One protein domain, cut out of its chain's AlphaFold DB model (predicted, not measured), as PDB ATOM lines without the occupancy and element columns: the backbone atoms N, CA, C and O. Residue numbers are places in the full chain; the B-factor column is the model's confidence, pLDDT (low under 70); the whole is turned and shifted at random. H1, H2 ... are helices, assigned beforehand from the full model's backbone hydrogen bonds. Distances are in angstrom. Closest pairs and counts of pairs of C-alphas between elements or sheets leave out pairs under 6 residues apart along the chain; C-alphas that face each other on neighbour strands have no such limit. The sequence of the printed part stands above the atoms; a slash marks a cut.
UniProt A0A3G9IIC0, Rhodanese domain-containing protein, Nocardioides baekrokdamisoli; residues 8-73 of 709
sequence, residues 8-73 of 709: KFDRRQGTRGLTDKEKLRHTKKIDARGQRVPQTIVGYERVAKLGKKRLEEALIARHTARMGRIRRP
ATOM      1  N   LYS A   8     432.466 221.469 485.480       85.62
ATOM      2  CA  LYS A   8     431.974 220.088 485.333       85.62
ATOM      3  C   LYS A   8     430.448 220.027 485.418       85.62
ATOM      4  O   LYS A   8     429.846 219.245 484.691       85.62
ATOM      5  N   PHE A   9     429.843 220.840 486.281       87.25
ATOM      6  CA  PHE A   9     428.397 220.998 486.395       87.25
ATOM      7  C   PHE A   9     427.812 221.624 485.125       87.25
ATOM      8  O   PHE A   9     426.949 221.012 484.510       87.25
ATOM      9  N   ASP A  10     428.372 222.742 484.661       85.75
ATOM     10  CA  ASP A  10     427.951 223.429 483.434       85.75
ATOM     11  C   ASP A  10     428.035 222.489 482.215       85.75
ATOM     12  O   ASP A  10     427.118 222.435 481.397       85.75
ATOM     13  N   ARG A  11     429.093 221.663 482.138       84.50
ATOM     14  CA  ARG A  11     429.232 220.611 481.114       84.50
ATOM     15  C   ARG A  11     428.144 219.543 481.190       84.50
ATOM     16  O   ARG A  11     427.650 219.118 480.155       84.50
ATOM     17  N   ARG A  12     427.789 219.085 482.394       86.31
ATOM     18  CA  ARG A  12     426.714 218.093 482.584       86.31
ATOM     19  C   ARG A  12     425.346 218.661 482.218       86.31
ATOM     20  O   ARG A  12     424.515 217.919 481.725       86.31
ATOM     21  N   GLN A  13     425.148 219.958 482.439       90.38
ATOM     22  CA  GLN A  13     423.930 220.680 482.078       90.38
ATOM     23  C   GLN A  13     423.882 221.080 480.593       90.38
ATOM     24  O   GLN A  13     422.961 221.775 480.186       90.38
ATOM     25  N   GLY A  14     424.902 220.753 479.788       84.69
ATOM     26  CA  GLY A  14     424.992 221.189 478.386       84.69
ATOM     27  C   GLY A  14     425.202 222.699 478.194       84.69
ATOM     28  O   GLY A  14     425.443 223.144 477.080       84.69
ATOM     29  N   THR A  15     425.202 223.489 479.272       85.88
ATOM     30  CA  THR A  15     425.374 224.956 479.243       85.88
ATOM     31  C   THR A  15     426.770 225.400 478.805       85.88
ATOM     32  O   THR A  15     426.991 226.574 478.515       85.88
ATOM     33  N   ARG A  16     427.733 224.473 478.738       87.50
ATOM     34  CA  ARG A  16     429.083 224.738 478.242       87.50
ATOM     35  C   ARG A  16     429.604 223.599 477.367       87.50
ATOM     36  O   ARG A  16     429.890 222.511 477.871       87.50
ATOM     37  N   GLY A  17     429.851 223.899 476.091       86.00
ATOM     38  CA  GLY A  17     430.602 223.036 475.176       86.00
ATOM     39  C   GLY A  17     432.082 222.884 475.559       86.00
ATOM     40  O   GLY A  17     432.646 223.678 476.321       86.00
ATOM     41  N   LEU A  18     432.733 221.841 475.036       86.88
ATOM     42  CA  LEU A  18     434.183 221.677 475.161       86.88
ATOM     43  C   LEU A  18     434.894 222.774 474.362       86.88
ATOM     44  O   LEU A  18     434.543 223.028 473.213       86.88
ATOM     45  N   THR A  19     435.923 223.383 474.951       89.81
ATOM     46  CA  THR A  19     436.864 224.220 474.184       89.81
ATOM     47  C   THR A  19     437.612 223.365 473.159       89.81
ATOM     48  O   THR A  19     437.769 222.164 473.377       89.81
ATOM     49  N   ASP A  20     438.152 223.946 472.088       84.62
ATOM     50  CA  ASP A  20     438.846 223.162 471.048       84.62
ATOM     51  C   ASP A  20     440.054 222.398 471.598       84.62
ATOM     52  O   ASP A  20     440.275 221.234 471.273       84.62
ATOM     53  N   LYS A  21     440.767 222.984 472.568       90.00
ATOM     54  CA  LYS A  21     441.832 222.294 473.309       90.00
ATOM     55  C   LYS A  21     441.313 221.101 474.118       90.00
ATOM     56  O   LYS A  21     442.010 220.096 474.252       90.00
ATOM     57  N   GLU A  22     440.118 221.202 474.701       89.56
ATOM     58  CA  GLU A  22     439.481 220.089 475.411       89.56
ATOM     59  C   GLU A  22     438.952 219.021 474.445       89.56
ATOM     60  O   GLU A  22     439.132 217.841 474.744       89.56
ATOM     61  N   LYS A  23     438.378 219.410 473.296       87.88
ATOM     62  CA  LYS A  23     437.988 218.492 472.214       87.88
ATOM     63  C   LYS A  23     439.204 217.718 471.715       87.88
ATOM     64  O   LYS A  23     439.199 216.498 471.781       87.88
ATOM     65  N   LEU A  24     440.299 218.402 471.377       87.12
ATOM     66  CA  LEU A  24     441.543 217.775 470.923       87.12
ATOM     67  C   LEU A  24     442.117 216.800 471.962       87.12
ATOM     68  O   LEU A  24     442.525 215.693 471.624       87.12
ATOM     69  N   ARG A  25     442.141 217.181 473.247       92.25
ATOM     70  CA  ARG A  25     442.577 216.278 474.329       92.25
ATOM     71  C   ARG A  25     441.664 215.064 474.467       92.25
ATOM     72  O   ARG A  25     442.150 213.972 474.751       92.25
ATOM     73  N   HIS A  26     440.359 215.260 474.307       91.88
ATOM     74  CA  HIS A  26     439.383 214.182 474.338       91.88
ATOM     75  C   HIS A  26     439.578 213.226 473.154       91.88
ATOM     76  O   HIS A  26     439.708 212.028 473.389       91.88
ATOM     77  N   THR A  27     439.724 213.746 471.933       90.88
ATOM     78  CA  THR A  27     440.022 212.974 470.718       90.88
ATOM     79  C   THR A  27     441.323 212.189 470.860       90.88
ATOM     80  O   THR A  27     441.310 210.978 470.701       90.88
ATOM     81  N   LYS A  28     442.422 212.819 471.308       93.94
ATOM     82  CA  LYS A  28     443.696 212.118 471.572       93.94
ATOM     83  C   LYS A  28     443.559 210.994 472.599       93.94
ATOM     84  O   LYS A  28     444.228 209.974 472.496       93.94
ATOM     85  N   LYS A  29     442.713 211.173 473.620       95.75
ATOM     86  CA  LYS A  29     442.461 210.137 474.632       95.75
ATOM     87  C   LYS A  29     441.622 208.982 474.079       95.75
ATOM     88  O   LYS A  29     441.817 207.850 474.515       95.75
ATOM     89  N   ILE A  30     440.666 209.274 473.199       95.38
ATOM     90  CA  ILE A  30     439.883 208.262 472.484       95.38
ATOM     91  C   ILE A  30     440.811 207.446 471.585       95.38
ATOM     92  O   ILE A  30     440.882 206.232 471.751       95.38
ATOM     93  N   ASP A  31     441.572 208.126 470.731       94.44
ATOM     94  CA  ASP A  31     442.510 207.524 469.787       94.44
ATOM     95  C   ASP A  31     443.545 206.645 470.505       94.44
ATOM     96  O   ASP A  31     443.616 205.440 470.278       94.44
ATOM     97  N   ALA A  32     444.227 207.183 471.523       96.19
ATOM     98  CA  ALA A  32     445.193 206.418 472.314       96.19
ATOM     99  C   ALA A  32     444.588 205.210 473.051       96.19
ATOM    100  O   ALA A  32     445.324 204.317 473.468       96.19
ATOM    101  N   ARG A  33     443.271 205.184 473.287       96.75
ATOM    102  CA  ARG A  33     442.587 204.011 473.844       96.75
ATOM    103  C   ARG A  33     442.272 202.995 472.750       96.75
ATOM    104  O   ARG A  33     442.496 201.816 472.993       96.75
ATOM    105  N   GLY A  34     441.773 203.436 471.596       95.81
ATOM    106  CA  GLY A  34     441.509 202.561 470.455       95.81
ATOM    107  C   GLY A  34     442.786 201.883 469.945       95.81
ATOM    108  O   GLY A  34     442.794 200.676 469.755       95.81
ATOM    109  N   GLN A  35     443.912 202.602 469.892       95.19
ATOM    110  CA  GLN A  35     445.218 202.045 469.499       95.19
ATOM    111  C   GLN A  35     445.759 200.971 470.457       95.19
ATOM    112  O   GLN A  35     446.669 200.228 470.100       95.19
ATOM    113  N   ARG A  36     445.233 200.876 471.687       96.44
ATOM    114  CA  ARG A  36     445.613 199.823 472.649       96.44
ATOM    115  C   ARG A  36     444.830 198.530 472.454       96.44
ATOM    116  O   ARG A  36     445.098 197.569 473.172       96.44
ATOM    117  N   VAL A  37     443.835 198.521 471.572       97.19
ATOM    118  CA  VAL A  37     443.071 197.318 471.246       97.19
ATOM    119  C   VAL A  37     443.974 196.420 470.397       97.19
ATOM    120  O   VAL A  37     444.401 196.852 469.324       97.19
ATOM    121  N   PRO A  38     444.310 195.200 470.859       96.19
ATOM    122  CA  PRO A  38     445.065 194.255 470.044       96.19
ATOM    123  C   PRO A  38     444.305 193.942 468.752       96.19
ATOM    124  O   PRO A  38     443.079 193.839 468.781       96.19
ATOM    125  N   GLN A  39     445.015 193.742 467.640       95.44
ATOM    126  CA  GLN A  39     444.421 193.437 466.328       95.44
ATOM    127  C   GLN A  39     443.962 191.968 466.211       95.44
ATOM    128  O   GLN A  39     444.129 191.318 465.185       95.44
ATOM    129  N   THR A  40     443.383 191.436 467.287       96.88
ATOM    130  CA  THR A  40     442.905 190.057 467.408       96.88
ATOM    131  C   THR A  40     441.393 190.027 467.593       96.88
ATOM    132  O   THR A  40     440.815 190.971 468.141       96.88
ATOM    133  N   ILE A  41     440.765 188.907 467.220       98.25
ATOM    134  CA  ILE A  41     439.322 188.678 467.410       98.25
ATOM    135  C   ILE A  41     438.929 188.949 468.872       98.25
ATOM    136  O   ILE A  41     438.062 189.774 469.143       98.25
ATOM    137  N   VAL A  42     439.655 188.369 469.836       98.38
ATOM    138  CA  VAL A  42     439.405 188.551 471.283       98.38
ATOM    139  C   VAL A  42     439.488 190.024 471.714       98.38
ATOM    140  O   VAL A  42     438.703 190.485 472.551       98.38
ATOM    141  N   GLY A  43     440.437 190.782 471.156       98.00
ATOM    142  CA  GLY A  43     440.593 192.210 471.429       98.00
ATOM    143  C   GLY A  43     439.358 193.007 471.013       98.00
ATOM    144  O   GLY A  43     438.841 193.801 471.806       98.00
ATOM    145  N   TYR A  44     438.854 192.754 469.807       98.44
ATOM    146  CA  TYR A  44     437.688 193.445 469.262       98.44
ATOM    147  C   TYR A  44     436.362 192.943 469.836       98.44
ATOM    148  O   TYR A  44     435.483 193.763 470.079       98.44
ATOM    149  N   GLU A  45     436.229 191.662 470.185       98.62
ATOM    150  CA  GLU A  45     435.065 191.152 470.923       98.62
ATOM    151  C   GLU A  45     434.892 191.859 472.264       98.62
ATOM    152  O   GLU A  45     433.785 192.242 472.647       98.62
ATOM    153  N   ARG A  46     435.993 192.064 472.996       98.50
ATOM    154  CA  ARG A  46     435.966 192.803 474.262       98.50
ATOM    155  C   ARG A  46     435.459 194.227 474.057       98.50
ATOM    156  O   ARG A  46     434.730 194.738 474.902       98.50
ATOM    157  N   VAL A  47     435.875 194.881 472.979       98.31
ATOM    158  CA  VAL A  47     435.479 196.254 472.655       98.31
ATOM    159  C   VAL A  47     434.021 196.306 472.194       98.31
ATOM    160  O   VAL A  47     433.283 197.158 472.683       98.31
ATOM    161  N   ALA A  48     433.586 195.369 471.353       98.25
ATOM    162  CA  ALA A  48     432.202 195.224 470.910       98.25
ATOM    163  C   ALA A  48     431.248 195.015 472.099       98.25
ATOM    164  O   ALA A  48     430.257 195.732 472.222       98.25
ATOM    165  N   LYS A  49     431.611 194.161 473.070       98.31
ATOM    166  CA  LYS A  49     430.861 193.964 474.334       98.31
ATOM    167  C   LYS A  49     430.715 195.237 475.177       98.31
ATOM    168  O   LYS A  49     429.827 195.318 476.020       98.31
ATOM    169  N   LEU A  50     431.583 196.233 474.986       97.94
ATOM    170  CA  LEU A  50     431.481 197.540 475.647       97.94
ATOM    171  C   LEU A  50     430.591 198.539 474.877       97.94
ATOM    172  O   LEU A  50     430.417 199.669 475.344       97.94
ATOM    173  N   GLY A  51     430.038 198.138 473.729       97.69
ATOM    174  CA  GLY A  51     429.052 198.862 472.929       97.69
ATOM    175  C   GLY A  51     429.598 199.462 471.629       97.69
ATOM    176  O   GLY A  51     430.801 199.692 471.487       97.69
ATOM    177  N   LYS A  52     428.684 199.802 470.708       97.38
ATOM    178  CA  LYS A  52     428.977 200.303 469.349       97.38
ATOM    179  C   LYS A  52     430.023 201.409 469.277       97.38
ATOM    180  O   LYS A  52     431.010 201.293 468.559       97.38
ATOM    181  N   LYS A  53     429.896 202.419 470.141       96.88
ATOM    182  CA  LYS A  53     430.829 203.548 470.199       96.88
ATOM    183  C   LYS A  53     432.269 203.098 470.449       96.88
ATOM    184  O   LYS A  53     433.205 203.733 469.990       96.88
ATOM    185  N   ARG A  54     432.482 202.030 471.220       97.81
ATOM    186  CA  ARG A  54     433.833 201.530 471.497       97.81
ATOM    187  C   ARG A  54     434.448 200.870 470.278       97.81
ATOM    188  O   ARG A  54     435.639 201.062 470.053       97.81
ATOM    189  N   LEU A  55     433.645 200.119 469.528       98.25
ATOM    190  CA  LEU A  55     434.078 199.485 468.290       98.25
ATOM    191  C   LEU A  55     434.432 200.546 467.242       98.25
ATOM    192  O   LEU A  55     435.531 200.513 466.699       98.25
ATOM    193  N   GLU A  56     433.566 201.543 467.063       97.75
ATOM    194  CA  GLU A  56     433.808 202.709 466.203       97.75
ATOM    195  C   GLU A  56     435.120 203.432 466.571       97.75
ATOM    196  O   GLU A  56     435.995 203.622 465.727       97.75
ATOM    197  N   GLU A  57     435.314 203.759 467.856       97.31
ATOM    198  CA  GLU A  57     436.544 204.388 468.356       97.31
ATOM    199  C   GLU A  57     437.801 203.546 468.058       97.31
ATOM    200  O   GLU A  57     438.863 204.112 467.801       97.31
ATOM    201  N   ALA A  58     437.708 202.211 468.110       98.06
ATOM    202  CA  ALA A  58     438.825 201.313 467.818       98.06
ATOM    203  C   ALA A  58     439.160 201.270 466.319       98.06
ATOM    204  O   ALA A  58     440.334 201.364 465.961       98.06
ATOM    205  N   LEU A  59     438.146 201.207 465.451       98.06
ATOM    206  CA  LEU A  59     438.317 201.235 463.995       98.06
ATOM    207  C   LEU A  59     438.911 202.573 463.518       98.06
ATOM    208  O   LEU A  59     439.880 202.587 462.763       98.06
ATOM    209  N   ILE A  60     438.427 203.709 464.033       96.88
ATOM    210  CA  ILE A  60     438.992 205.036 463.714       96.88
ATOM    211  C   ILE A  60     440.441 205.157 464.207       96.88
ATOM    212  O   ILE A  60     441.310 205.702 463.517       96.88
ATOM    213  N   ALA A  61     440.733 204.643 465.404       96.75
ATOM    214  CA  ALA A  61     442.085 204.660 465.954       96.75
ATOM    215  C   ALA A  61     443.060 203.799 465.135       96.75
ATOM    216  O   ALA A  61     444.232 204.149 464.995       96.75
ATOM    217  N   ARG A  62     442.573 202.698 464.554       96.56
ATOM    218  CA  ARG A  62     443.330 201.846 463.635       96.56
ATOM    219  C   ARG A  62     443.708 202.597 462.354       96.56
ATOM    220  O   ARG A  62     444.884 202.619 461.993       96.56
ATOM    221  N   HIS A  63     442.762 203.314 461.750       95.25
ATOM    222  CA  HIS A  63     443.046 204.210 460.626       95.25
ATOM    223  C   HIS A  63     444.032 205.331 461.000       95.25
ATOM    224  O   HIS A  63     444.976 205.628 460.269       95.25
ATOM    225  N   THR A  64     443.886 205.922 462.187       94.19
ATOM    226  CA  THR A  64     444.813 206.959 462.670       94.19
ATOM    227  C   THR A  64     446.235 206.412 462.837       94.19
ATOM    228  O   THR A  64     447.206 207.065 462.445       94.19
ATOM    229  N   ALA A  65     446.377 205.194 463.372       93.69
ATOM    230  CA  ALA A  65     447.666 204.520 463.496       93.69
ATOM    231  C   ALA A  65     448.308 204.281 462.121       93.69
ATOM    232  O   ALA A  65     449.490 204.584 461.948       93.69
ATOM    233  N   ARG A  66     447.524 203.831 461.134       92.62
ATOM    234  CA  ARG A  66     447.946 203.689 459.734       92.62
ATOM    235  C   ARG A  66     448.505 204.994 459.170       92.62
ATOM    236  O   ARG A  66     449.657 205.032 458.744       92.62
ATOM    237  N   MET A  67     447.749 206.088 459.265       91.50
ATOM    238  CA  MET A  67     448.202 207.409 458.806       91.50
ATOM    239  C   MET A  67     449.462 207.893 459.544       91.50
ATOM    240  O   MET A  67     450.296 208.609 458.986       91.50
ATOM    241  N   GLY A  68     449.651 207.473 460.798       90.31
ATOM    242  CA  GLY A  68     450.875 207.708 461.559       90.31
ATOM    243  C   GLY A  68     452.097 206.942 461.033       90.31
ATOM    244  O   GLY A  68     453.210 207.471 461.106       90.31
ATOM    245  N   ARG A  69     451.908 205.731 460.492       88.44
ATOM    246  CA  ARG A  69     452.978 204.864 459.958       88.44
ATOM    247  C   ARG A  69     453.483 205.315 458.591       88.44
ATOM    248  O   ARG A  69     454.690 205.280 458.376       88.44
ATOM    249  N   ILE A  70     452.604 205.866 457.749       86.62
ATOM    250  CA  ILE A  70     452.959 206.479 456.451       86.62
ATOM    251  C   ILE A  70     454.061 207.548 456.601       86.62
ATOM    252  O   ILE A  70     454.843 207.787 455.693       86.62
ATOM    253  N   ARG A  71     454.191 208.180 457.776       75.81
ATOM    254  CA  ARG A  71     455.204 209.220 458.032       75.81
ATOM    255  C   ARG A  71     456.646 208.705 458.109       75.81
ATOM    256  O   ARG A  71     457.545 209.528 458.277       75.81
ATOM    257  N   ARG A  72     456.874 207.388 458.149       73.50
ATOM    258  CA  ARG A  72     458.184 206.807 458.499       73.50
ATOM    259  C   ARG A  72     458.584 205.583 457.658       73.50
ATOM    260  O   ARG A  72     458.997 204.592 458.260       73.50
ATOM    261  N   PRO A  73     458.499 205.621 456.318       79.12
ATOM    262  CA  PRO A  73     459.147 204.591 455.512       79.12
ATOM    263  C   PRO A  73     460.656 204.603 455.758       79.12
ATOM    264  O   PRO A  73     461.245 205.661 456.030       79.12
TER     265      PRO A  73
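This is residues 8 to 73 of the 709 residues of the protein "Rhodanese domain-containing protein" of Nocardioides baekrokdamisoli (UniProt A0A3G9IIC0). Two long helices make a T: the end of H2 meets H4 partway along it, nearly at a right angle, and the short H3 packs on the first part of H4, to which it is joined by a tight turn. The small H1 is set off beyond the far end of H2 and touches no helix; residues 9 to 15 at that end and residues 66 to 73 at the end of the printed part stick out. The printed part has 66 residues with four named helices, in the order H1, H2, H3, H4, and no named strand; its class is all helix. It is loose, with a radius of gyration of the C-alphas of 14.7 A, and flat, spanning 42 by 33 by 13 A.

Begin with the longest helix, H4, residues 52 to 69: find C-alpha 52 at (428.977, 200.303, 469.349), and from there the helix runs 26.2 A to C-alpha 69 at (452.978, 204.864, 459.958). Go back along the printed part to H3, residues 41 to 48, which is 10.3 A long from first to last C-alpha. Before it comes H2, residues 20 to 34, which runs 20.8 A from C-alpha 20 at (438.846, 223.162, 471.048) to C-alpha 34. The printed part opens with H1, residues 8 to 12, which is 6.3 A long.

Look first at H4, which touches H2 and H3. H2 touches it with residues 30 to 34 alone; the closest C-alphas are those of Gly 34 and Ala 58, 4.0 A apart. The lines of H2 and H4 are about perpendicular, at 87 degrees. H4 touches H3 with residues 54 to 58 alone, and there the closest C-alphas are those of Ala 48 and Leu 55, 5.3 A apart. H3 and H4 run opposite ways at a steep tilt of 55 degrees. H2 and H3 are apart, and H1 is apart from H2, H3 and H4. In H1, H2, H3 and H4 every backbone O i to N i+4 pair is within hydrogen-bond range.

The two C-alphas farthest apart are those of Gln 13 and Pro 73, at 47.0 A. Without the stretches that stand free, residues 9 to 15, 19 to 25 and 66 to 73, the body has 44 residues and spans 39 by 22 by 13 A. The link from H3 to H4 is tight; those from H1 to H2 and from H2 to H3 are short, with 7 and 6 residues. The printed part has no cut. In the B-factor column the mean pLDDT of the printed part is 92.6, and no printed residue is under 70.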